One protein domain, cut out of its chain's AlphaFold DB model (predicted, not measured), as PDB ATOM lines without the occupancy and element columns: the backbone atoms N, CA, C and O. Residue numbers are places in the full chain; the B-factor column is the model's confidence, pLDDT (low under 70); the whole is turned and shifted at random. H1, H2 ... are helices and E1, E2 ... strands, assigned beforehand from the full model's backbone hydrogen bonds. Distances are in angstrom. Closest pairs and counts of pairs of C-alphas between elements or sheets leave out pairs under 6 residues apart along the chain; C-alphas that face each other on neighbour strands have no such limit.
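What this domain is: This is residues 107 to 173 of the 245 residues of the protein "YcaO domain-containing protein" of Enterococcus sp. 10F3_DIV0382 (UniProt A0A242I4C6). With little regular structure, this is a small, strongly twisted sheet of three strands with short helix H1 over it, amid long loops. The antiparallel sheet has the order E1 - E2 - E3. The printed part has 67 residues, 26 of them in two named helices and three strands, E1 H1 H2 E2 E3 along the chain, a mixed class. It is compact, with a radius of gyration of the C-alphas of 11.8 A and spans of 32 by 26 by 22 A.

Where its parts are: E2, residues 140 to 147, is 21.9 A long; E3, residues 154 to 158, ends with C-alpha 158 at (172.774, 194.749, 101.315). E1, residues 107 to 110, begins at (168.285, 193.519, 93.151). H1 is residues 111 to 115, H2 124 to 127.

How they stand to each other: E2 pairs with E1, N 107 and O 143 being 2.9 A apart, and forms a hairpin with E3, N 146 and O 155 being 2.8 A apart. H1 is on the sheet, over E2, at a height of 9.6 A. H2 is only just not on it, with 4 pairs of C-alphas within 10 A. H1's O i to N i+4 pair is within hydrogen-bond range; H2 is too short for one.

The domain as a whole: The printed part has no cut. The link H2 to E2 is long. Residues 129 to 133 have pLDDT under 70.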
ATOM      1  N   ILE A 107     169.602 194.116  92.900       97.75
ATOM      2  CA  ILE A 107     168.285 193.519  93.151       97.75
ATOM      3  C   ILE A 107     167.564 194.381  94.188       97.75
ATOM      4  O   ILE A 107     168.104 194.617  95.261       97.75
ATOM      5  N   LEU A 108     166.351 194.850  93.886       97.69
ATOM      6  CA  LEU A 108     165.530 195.632  94.816       97.69
ATOM      7  C   LEU A 108     164.421 194.751  95.391       97.69
ATOM      8  O   LEU A 108     163.366 194.615  94.773       97.69
ATOM      9  N   GLU A 109     164.639 194.186  96.575       97.62
ATOM     10  CA  GLU A 109     163.635 193.356  97.243       97.62
ATOM     11  C   GLU A 109     163.687 193.437  98.771       97.62
ATOM     12  O   GLU A 109     164.632 193.966  99.361       97.62
ATOM     13  N   SER A 110     162.622 192.956  99.414       96.75
ATOM     14  CA  SER A 110     162.567 192.797 100.869       96.75
ATOM     15  C   SER A 110     163.329 191.547 101.318       96.75
ATOM     16  O   SER A 110     163.407 190.566 100.577       96.75
ATOM     17  N   GLU A 111     163.872 191.557 102.539       95.69
ATOM     18  CA  GLU A 111     164.521 190.370 103.114       95.69
ATOM     19  C   GLU A 111     163.553 189.195 103.207       95.69
ATOM     20  O   GLU A 111     163.949 188.083 102.889       95.69
ATOM     21  N   GLU A 112     162.282 189.431 103.548       95.81
ATOM     22  CA  GLU A 112     161.246 188.387 103.531       95.81
ATOM     23  C   GLU A 112     161.201 187.665 102.178       95.81
ATOM     24  O   GLU A 112     161.223 186.440 102.122       95.81
ATOM     25  N   THR A 113     161.211 188.417 101.073       97.06
ATOM     26  CA  THR A 113     161.176 187.851  99.717       97.06
ATOM     27  C   THR A 113     162.459 187.088  99.389       97.06
ATOM     28  O   THR A 113     162.397 185.999  98.817       97.06
ATOM     29  N   ILE A 114     163.621 187.628  99.774       96.44
ATOM     30  CA  ILE A 114     164.914 186.953  99.601       96.44
ATOM     31  C   ILE A 114     164.976 185.667 100.435       96.44
ATOM     32  O   ILE A 114     165.463 184.654  99.942       96.44
ATOM     33  N   ALA A 115     164.425 185.658 101.646       95.06
ATOM     34  CA  ALA A 115     164.404 184.493 102.525       95.06
ATOM     35  C   ALA A 115     163.544 183.341 101.980       95.06
ATOM     36  O   ALA A 115     163.830 182.180 102.266       95.06
ATOM     37  N   TYR A 116     162.515 183.638 101.178       94.56
ATOM     38  CA  TYR A 116     161.754 182.617 100.445       94.56
ATOM     39  C   TYR A 116     162.502 182.053  99.230       94.56
ATOM     40  O   TYR A 116     162.072 181.051  98.654       94.56
ATOM     41  N   SER A 117     163.605 182.679  98.818       91.25
ATOM     42  CA  SER A 117     164.473 182.154  97.767       91.25
ATOM     43  C   SER A 117     165.461 181.122  98.324       91.25
ATOM     44  O   SER A 117     165.724 181.063  99.520       91.25
ATOM     45  N   SER A 118     166.059 180.316  97.447       89.19
ATOM     46  CA  SER A 118     167.158 179.411  97.809       89.19
ATOM     47  C   SER A 118     168.536 180.094  97.791       89.19
ATOM     48  O   SER A 118     169.550 179.404  97.693       89.19
ATOM     49  N   LEU A 119     168.588 181.431  97.778       93.50
ATOM     50  CA  LEU A 119     169.834 182.195  97.698       93.50
ATOM     51  C   LEU A 119     170.450 182.369  99.088       93.50
ATOM     52  O   LEU A 119     169.749 182.604 100.069       93.50
ATOM     53  N   GLU A 120     171.779 182.299  99.165       96.44
ATOM     54  CA  GLU A 120     172.511 182.689 100.371       96.44
ATOM     55  C   GLU A 120     172.481 184.221 100.497       96.44
ATOM     56  O   GLU A 120     172.668 184.927  99.505       96.44
ATOM     57  N   TYR A 121     172.248 184.757 101.696       96.69
ATOM     58  CA  TYR A 121     172.222 186.202 101.936       96.69
ATOM     59  C   TYR A 121     172.707 186.557 103.346       96.69
ATOM     60  O   TYR A 121     172.676 185.722 104.249       96.69
ATOM     61  N   LEU A 122     173.155 187.802 103.531       94.69
ATOM     62  CA  LEU A 122     173.457 188.380 104.843       94.69
ATOM     63  C   LEU A 122     172.260 189.186 105.347       94.69
ATOM     64  O   LEU A 122     171.888 190.185 104.725       94.69
ATOM     65  N   SER A 123     171.675 188.783 106.478       92.81
ATOM     66  CA  SER A 123     170.591 189.553 107.089       92.81
ATOM     67  C   SER A 123     171.117 190.910 107.576       92.81
ATOM     68  O   SER A 123     172.143 190.962 108.262       92.81
ATOM     69  N   PRO A 124     170.409 192.025 107.314       91.94
ATOM     70  CA  PRO A 124     170.708 193.314 107.937       91.94
ATOM     71  C   PRO A 124     170.797 193.250 109.469       91.94
ATOM     72  O   PRO A 124     171.582 193.985 110.068       91.94
ATOM     73  N   SER A 125     170.038 192.339 110.086       87.94
ATOM     74  CA  SER A 125     170.009 192.107 111.536       87.94
ATOM     75  C   SER A 125     171.294 191.478 112.077       87.94
ATOM     76  O   SER A 125     171.632 191.695 113.240       87.94
ATOM     77  N   ASP A 126     172.004 190.709 111.245       87.88
ATOM     78  CA  ASP A 126     173.286 190.087 111.601       87.88
ATOM     79  C   ASP A 126     174.436 191.100 111.535       87.88
ATOM     80  O   ASP A 126     175.430 190.971 112.248       87.88
ATOM     81  N   LEU A 127     174.301 192.119 110.679       86.06
ATOM     82  CA  LEU A 127     175.308 193.163 110.483       86.06
ATOM     83  C   LEU A 127     175.228 194.254 111.552       86.06
ATOM     84  O   LEU A 127     176.255 194.762 111.998       86.06
ATOM     85  N   PHE A 128     174.013 194.630 111.952       80.88
ATOM     86  CA  PHE A 128     173.780 195.689 112.925       80.88
ATOM     87  C   PHE A 128     172.629 195.300 113.863       80.88
ATOM     88  O   PHE A 128     171.570 194.879 113.393       80.88
ATOM     89  N   PRO A 129     172.768 195.482 115.190       68.56
ATOM     90  CA  PRO A 129     171.674 195.234 116.120       68.56
ATOM     91  C   PRO A 129     170.451 196.105 115.781       68.56
ATOM     92  O   PRO A 129     170.491 197.329 115.884       68.56
ATOM     93  N   LEU A 130     169.333 195.461 115.431       60.69
ATOM     94  CA  LEU A 130     168.115 196.103 114.904       60.69
ATOM     95  C   LEU A 130     167.542 197.251 115.743       60.69
ATOM     96  O   LEU A 130     166.859 198.110 115.196       60.69
ATOM     97  N   LYS A 131     167.798 197.284 117.058       60.78
ATOM     98  CA  LYS A 131     167.283 198.345 117.944       60.78
ATOM     99  C   LYS A 131     167.739 199.748 117.526       60.78
ATOM    100  O   LYS A 131     167.104 200.719 117.921       60.78
ATOM    101  N   GLU A 132     168.805 199.842 116.737       62.72
ATOM    102  CA  GLU A 132     169.377 201.102 116.259       62.72
ATOM    103  C   GLU A 132     169.039 201.394 114.784       62.72
ATOM    104  O   GLU A 132     169.404 202.449 114.267       62.72
ATOM    105  N   LEU A 133     168.311 200.502 114.098       68.31
ATOM    106  CA  LEU A 133     168.044 200.597 112.661       68.31
ATOM    107  C   LEU A 133     166.584 200.956 112.368       68.31
ATOM    108  O   LEU A 133     165.649 200.378 112.915       68.31
ATOM    109  N   ASN A 134     166.373 201.850 111.400       73.62
ATOM    110  CA  ASN A 134     165.059 202.064 110.789       73.62
ATOM    111  C   ASN A 134     164.802 200.989 109.711       73.62
ATOM    112  O   ASN A 134     164.816 201.273 108.503       73.62
ATOM    113  N   TYR A 135     164.654 199.737 110.148       86.56
ATOM    114  CA  TYR A 135     164.576 198.562 109.285       86.56
ATOM    115  C   TYR A 135     163.467 197.589 109.714       86.56
ATOM    116  O   TYR A 135     163.256 197.351 110.901       86.56
ATOM    117  N   SER A 136     162.784 197.007 108.727       90.00
ATOM    118  CA  SER A 136     161.873 195.868 108.873       90.00
ATOM    119  C   SER A 136     162.152 194.872 107.751       90.00
ATOM    120  O   SER A 136     162.545 195.283 106.661       90.00
ATOM    121  N   GLN A 137     161.908 193.580 107.970       92.50
ATOM    122  CA  GLN A 137     162.188 192.555 106.953       92.50
ATOM    123  C   GLN A 137     161.330 192.712 105.683       92.50
ATOM    124  O   GLN A 137     161.740 192.301 104.599       92.50
ATOM    125  N   SER A 138     160.173 193.370 105.799       94.44
ATOM    126  CA  SER A 138     159.280 193.745 104.695       94.44
ATOM    127  C   SER A 138     159.736 194.979 103.905       94.44
ATOM    128  O   SER A 138     159.228 195.243 102.810       94.44
ATOM    129  N   LYS A 139     160.694 195.757 104.426       93.69
ATOM    130  CA  LYS A 139     161.241 196.939 103.753       93.69
ATOM    131  C   LYS A 139     162.078 196.497 102.558       93.69
ATOM    132  O   LYS A 139     163.026 195.731 102.706       93.69
ATOM    133  N   LYS A 140     161.767 197.025 101.373       96.75
ATOM    134  CA  LYS A 140     162.608 196.805 100.194       96.75
ATOM    135  C   LYS A 140     163.921 197.567 100.334       96.75
ATOM    136  O   LYS A 140     163.920 198.779 100.554       96.75
ATOM    137  N   ILE A 141     165.021 196.847 100.168       96.75
ATOM    138  CA  ILE A 141     166.372 197.397 100.096       96.75
ATOM    139  C   ILE A 141     167.065 196.854  98.851       96.75
ATOM    140  O   ILE A 141     166.555 195.978  98.152       96.75
ATOM    141  N   GLU A 142     168.223 197.419  98.548       97.88
ATOM    142  CA  GLU A 142     169.024 196.969  97.423       97.88
ATOM    143  C   GLU A 142     170.038 195.930  97.866       97.88
ATOM    144  O   GLU A 142     170.664 196.073  98.915       97.88
ATOM    145  N   TRP A 143     170.222 194.918  97.032       98.19
ATOM    146  CA  TRP A 143     171.117 193.797  97.247       98.19
ATOM    147  C   TRP A 143     172.077 193.671  96.070       98.19
ATOM    148  O   TRP A 143     171.707 193.914  94.918       98.19
ATOM    149  N   VAL A 144     173.299 193.250  96.369       98.12
ATOM    150  CA  VAL A 144     174.334 192.909  95.392       98.12
ATOM    151  C   VAL A 144     174.950 191.566  95.724       98.12
ATOM    152  O   VAL A 144     174.979 191.156  96.879       98.12
ATOM    153  N   TYR A 145     175.464 190.882  94.709       97.69
ATOM    154  CA  TYR A 145     176.215 189.653  94.927       97.69
ATOM    155  C   TYR A 145     177.625 189.954  95.434       97.69
ATOM    156  O   TYR A 145     178.360 190.737  94.831       97.69
ATOM    157  N   GLY A 146     178.003 189.275  96.509       96.25
ATOM    158  CA  GLY A 146     179.376 189.092  96.953       96.25
ATOM    159  C   GLY A 146     179.727 187.607  97.038       96.25
ATOM    160  O   GLY A 146     178.935 186.737  96.673       96.25
ATOM    161  N   LYS A 147     180.931 187.321  97.535       94.69
ATOM    162  CA  LYS A 147     181.419 185.958  97.757       94.69
ATOM    163  C   LYS A 147     181.609 185.695  99.240       94.69
ATOM    164  O   LYS A 147     182.334 186.432  99.908       94.69
ATOM    165  N   ASN A 148     181.028 184.613  99.742       93.19
ATOM    166  CA  ASN A 148     181.351 184.122 101.073       93.19
ATOM    167  C   ASN A 148     182.710 183.410 101.036       93.19
ATOM    168  O   ASN A 148     182.873 182.364 100.415       93.19
ATOM    169  N   LEU A 149     183.706 183.969 101.720       89.88
ATOM    170  CA  LEU A 149     185.085 183.468 101.681       89.88
ATOM    171  C   LEU A 149     185.278 182.086 102.332       89.88
ATOM    172  O   LEU A 149     186.313 181.460 102.109       89.88
ATOM    173  N   LYS A 150     184.319 181.601 103.133       86.25
ATOM    174  CA  LYS A 150     184.408 180.290 103.801       86.25
ATOM    175  C   LYS A 150     184.025 179.138 102.874       86.25
ATOM    176  O   LYS A 150     184.635 178.077 102.941       86.25
ATOM    177  N   ASN A 151     183.011 179.339 102.034       89.31
ATOM    178  CA  ASN A 151     182.424 178.298 101.181       89.31
ATOM    179  C   ASN A 151     182.463 178.637  99.675       89.31
ATOM    180  O   ASN A 151     182.160 177.778  98.855       89.31
ATOM    181  N   ASN A 152     182.880 179.854  99.310       90.38
ATOM    182  CA  ASN A 152     182.944 180.410  97.954       90.38
ATOM    183  C   ASN A 152     181.585 180.564  97.230       90.38
ATOM    184  O   ASN A 152     181.538 180.772  96.010       90.38
ATOM    185  N   ASN A 153     180.481 180.496  97.973       94.62
ATOM    186  CA  ASN A 153     179.142 180.684  97.430       94.62
ATOM    187  C   ASN A 153     178.886 182.149  97.059       94.62
ATOM    188  O   ASN A 153     179.483 183.072  97.623       94.62
ATOM    189  N   ASP A 154     177.988 182.347  96.093       96.75
ATOM    190  CA  ASP A 154     177.403 183.657  95.823       96.75
ATOM    191  C   ASP A 154     176.415 184.004  96.936       96.75
ATOM    192  O   ASP A 154     175.471 183.257  97.192       96.75
ATOM    193  N   THR A 155     176.633 185.149  97.575       97.31
ATOM    194  CA  THR A 155     175.847 185.612  98.719       97.31
ATOM    195  C   THR A 155     175.311 187.003  98.424       97.31
ATOM    196  O   THR A 155     176.066 187.889  98.021       97.31
ATOM    197  N   LEU A 156     174.015 187.222  98.628       98.19
ATOM    198  CA  LEU A 156     173.420 188.549  98.556       98.19
ATOM    199  C   LEU A 156     173.798 189.374  99.786       98.19
ATOM    200  O   LEU A 156     173.618 188.955 100.927       98.19
ATOM    201  N   ILE A 157     174.299 190.578  99.539       97.31
ATOM    202  CA  ILE A 157     174.731 191.536 100.552       97.31
ATOM    203  C   ILE A 157     173.928 192.822 100.351       97.31
ATOM    204  O   ILE A 157     173.800 193.280  99.211       97.31
ATOM    205  N   PRO A 158     173.398 193.439 101.419       96.12
ATOM    206  CA  PRO A 158     172.774 194.749 101.315       96.12
ATOM    207  C   PRO A 158     173.724 195.786 100.688       96.12
ATOM    208  O   PRO A 158     174.804 196.059 101.206       96.12
ATOM    209  N   ALA A 159     173.320 196.422  99.589       97.19
ATOM    210  CA  ALA A 159     174.160 197.340  98.816       97.19
ATOM    211  C   ALA A 159     174.621 198.568  99.625       97.19
ATOM    212  O   ALA A 159     175.694 199.116  99.374       97.19
ATOM    213  N   ASN A 160     173.833 198.971 100.627       94.75
ATOM    214  CA  ASN A 160     174.133 200.094 101.519       94.75
ATOM    215  C   ASN A 160     175.434 199.909 102.331       94.75
ATOM    216  O   ASN A 160     176.048 200.910 102.685       94.75
ATOM    217  N   VAL A 161     175.867 198.664 102.582       94.56
ATOM    218  CA  VAL A 161     177.135 198.359 103.282       94.56
ATOM    219  C   VAL A 161     178.277 197.978 102.338       94.56
ATOM    220  O   VAL A 161     179.363 197.647 102.798       94.56
ATOM    221  N   VAL A 162     178.036 197.997 101.025       96.69
ATOM    222  CA  VAL A 162     179.037 197.650 100.004       96.69
ATOM    223  C   VAL A 162     179.579 198.901  99.326       96.69
ATOM    224  O   VAL A 162     180.784 199.015  99.120       96.69
ATOM    225  N   PHE A 163     178.701 199.843  98.975       97.44
ATOM    226  CA  PHE A 163     179.101 201.037  98.237       97.44
ATOM    227  C   PHE A 163     179.311 202.249  99.138       97.44
ATOM    228  O   PHE A 163     178.561 202.486 100.086       97.44
ATOM    229  N   PHE A 164     180.276 203.088  98.764       96.19
ATOM    230  CA  PHE A 164     180.548 204.356  99.421       96.19
ATOM    231  C   PHE A 164     180.969 205.451  98.416       96.19
ATOM    232  O   PHE A 164     181.898 205.241  97.637       96.19
ATOM    233  N   PRO A 165     180.351 206.647  98.456       95.38
ATOM    234  CA  PRO A 165     179.095 206.934  99.139       95.38
ATOM    235  C   PRO A 165     177.921 206.205  98.462       95.38
ATOM    236  O   PRO A 165     177.776 206.194  97.240       95.38
ATOM    237  N   TYR A 166     177.026 205.651  99.266       95.25
ATOM    238  CA  TYR A 166     175.756 205.091  98.831       95.25
ATOM    239  C   TYR A 166     174.726 206.210  98.600       95.25
ATOM    240  O   TYR A 166     173.933 206.576  99.476       95.25
ATOM    241  N   ILE A 167     174.771 206.817  97.413       93.00
ATOM    242  CA  ILE A 167     173.890 207.928  97.018       93.00
ATOM    243  C   ILE A 167     172.591 207.379  96.424       93.00
ATOM    244  O   ILE A 167     172.368 207.395  95.217       93.00
ATOM    245  N   ARG A 168     171.724 206.874  97.303       93.62
ATOM    246  CA  ARG A 168     170.373 206.389  96.980       93.62
ATOM    247  C   ARG A 168     169.327 207.076  97.853       93.62
ATOM    248  O   ARG A 168     169.683 207.699  98.856       93.62
ATOM    249  N   ASP A 169     168.049 206.946  97.486       93.25
ATOM    250  CA  ASP A 169     166.926 207.418  98.309       93.25
ATOM    251  C   ASP A 169     167.088 206.915  99.750       93.25
ATOM    252  O   ASP A 169     167.362 205.734  99.958       93.25
ATOM    253  N   LYS A 170     166.921 207.799 100.743       90.44
ATOM    254  CA  LYS A 170     167.066 207.475 102.173       90.44
ATOM    255  C   LYS A 170     166.178 206.306 102.609       90.44
ATOM    256  O   LYS A 170     166.549 205.579 103.525       90.44
ATOM    257  N   ASN A 171     165.046 206.093 101.945       91.31
ATOM    258  CA  ASN A 171     164.161 204.962 102.204       91.31
ATOM    259  C   ASN A 171     164.807 203.610 101.870       91.31
ATOM    260  O   ASN A 171     164.387 202.604 102.424       91.31
ATOM    261  N   LEU A 172     165.846 203.569 101.032       93.62
ATOM    262  CA  LEU A 172     166.615 202.355 100.725       93.62
ATOM    263  C   LEU A 172     167.766 202.107 101.710       93.62
ATOM    264  O   LEU A 172     168.467 201.103 101.600       93.62
ATOM    265  N   HIS A 173     168.000 203.021 102.656       92.69
ATOM    266  CA  HIS A 173     169.047 202.879 103.662       92.69
ATOM    267  C   HIS A 173     168.460 202.135 104.855       92.69
ATOM    268  O   HIS A 173     167.376 202.477 105.341       92.69
TER     269      HIS A 173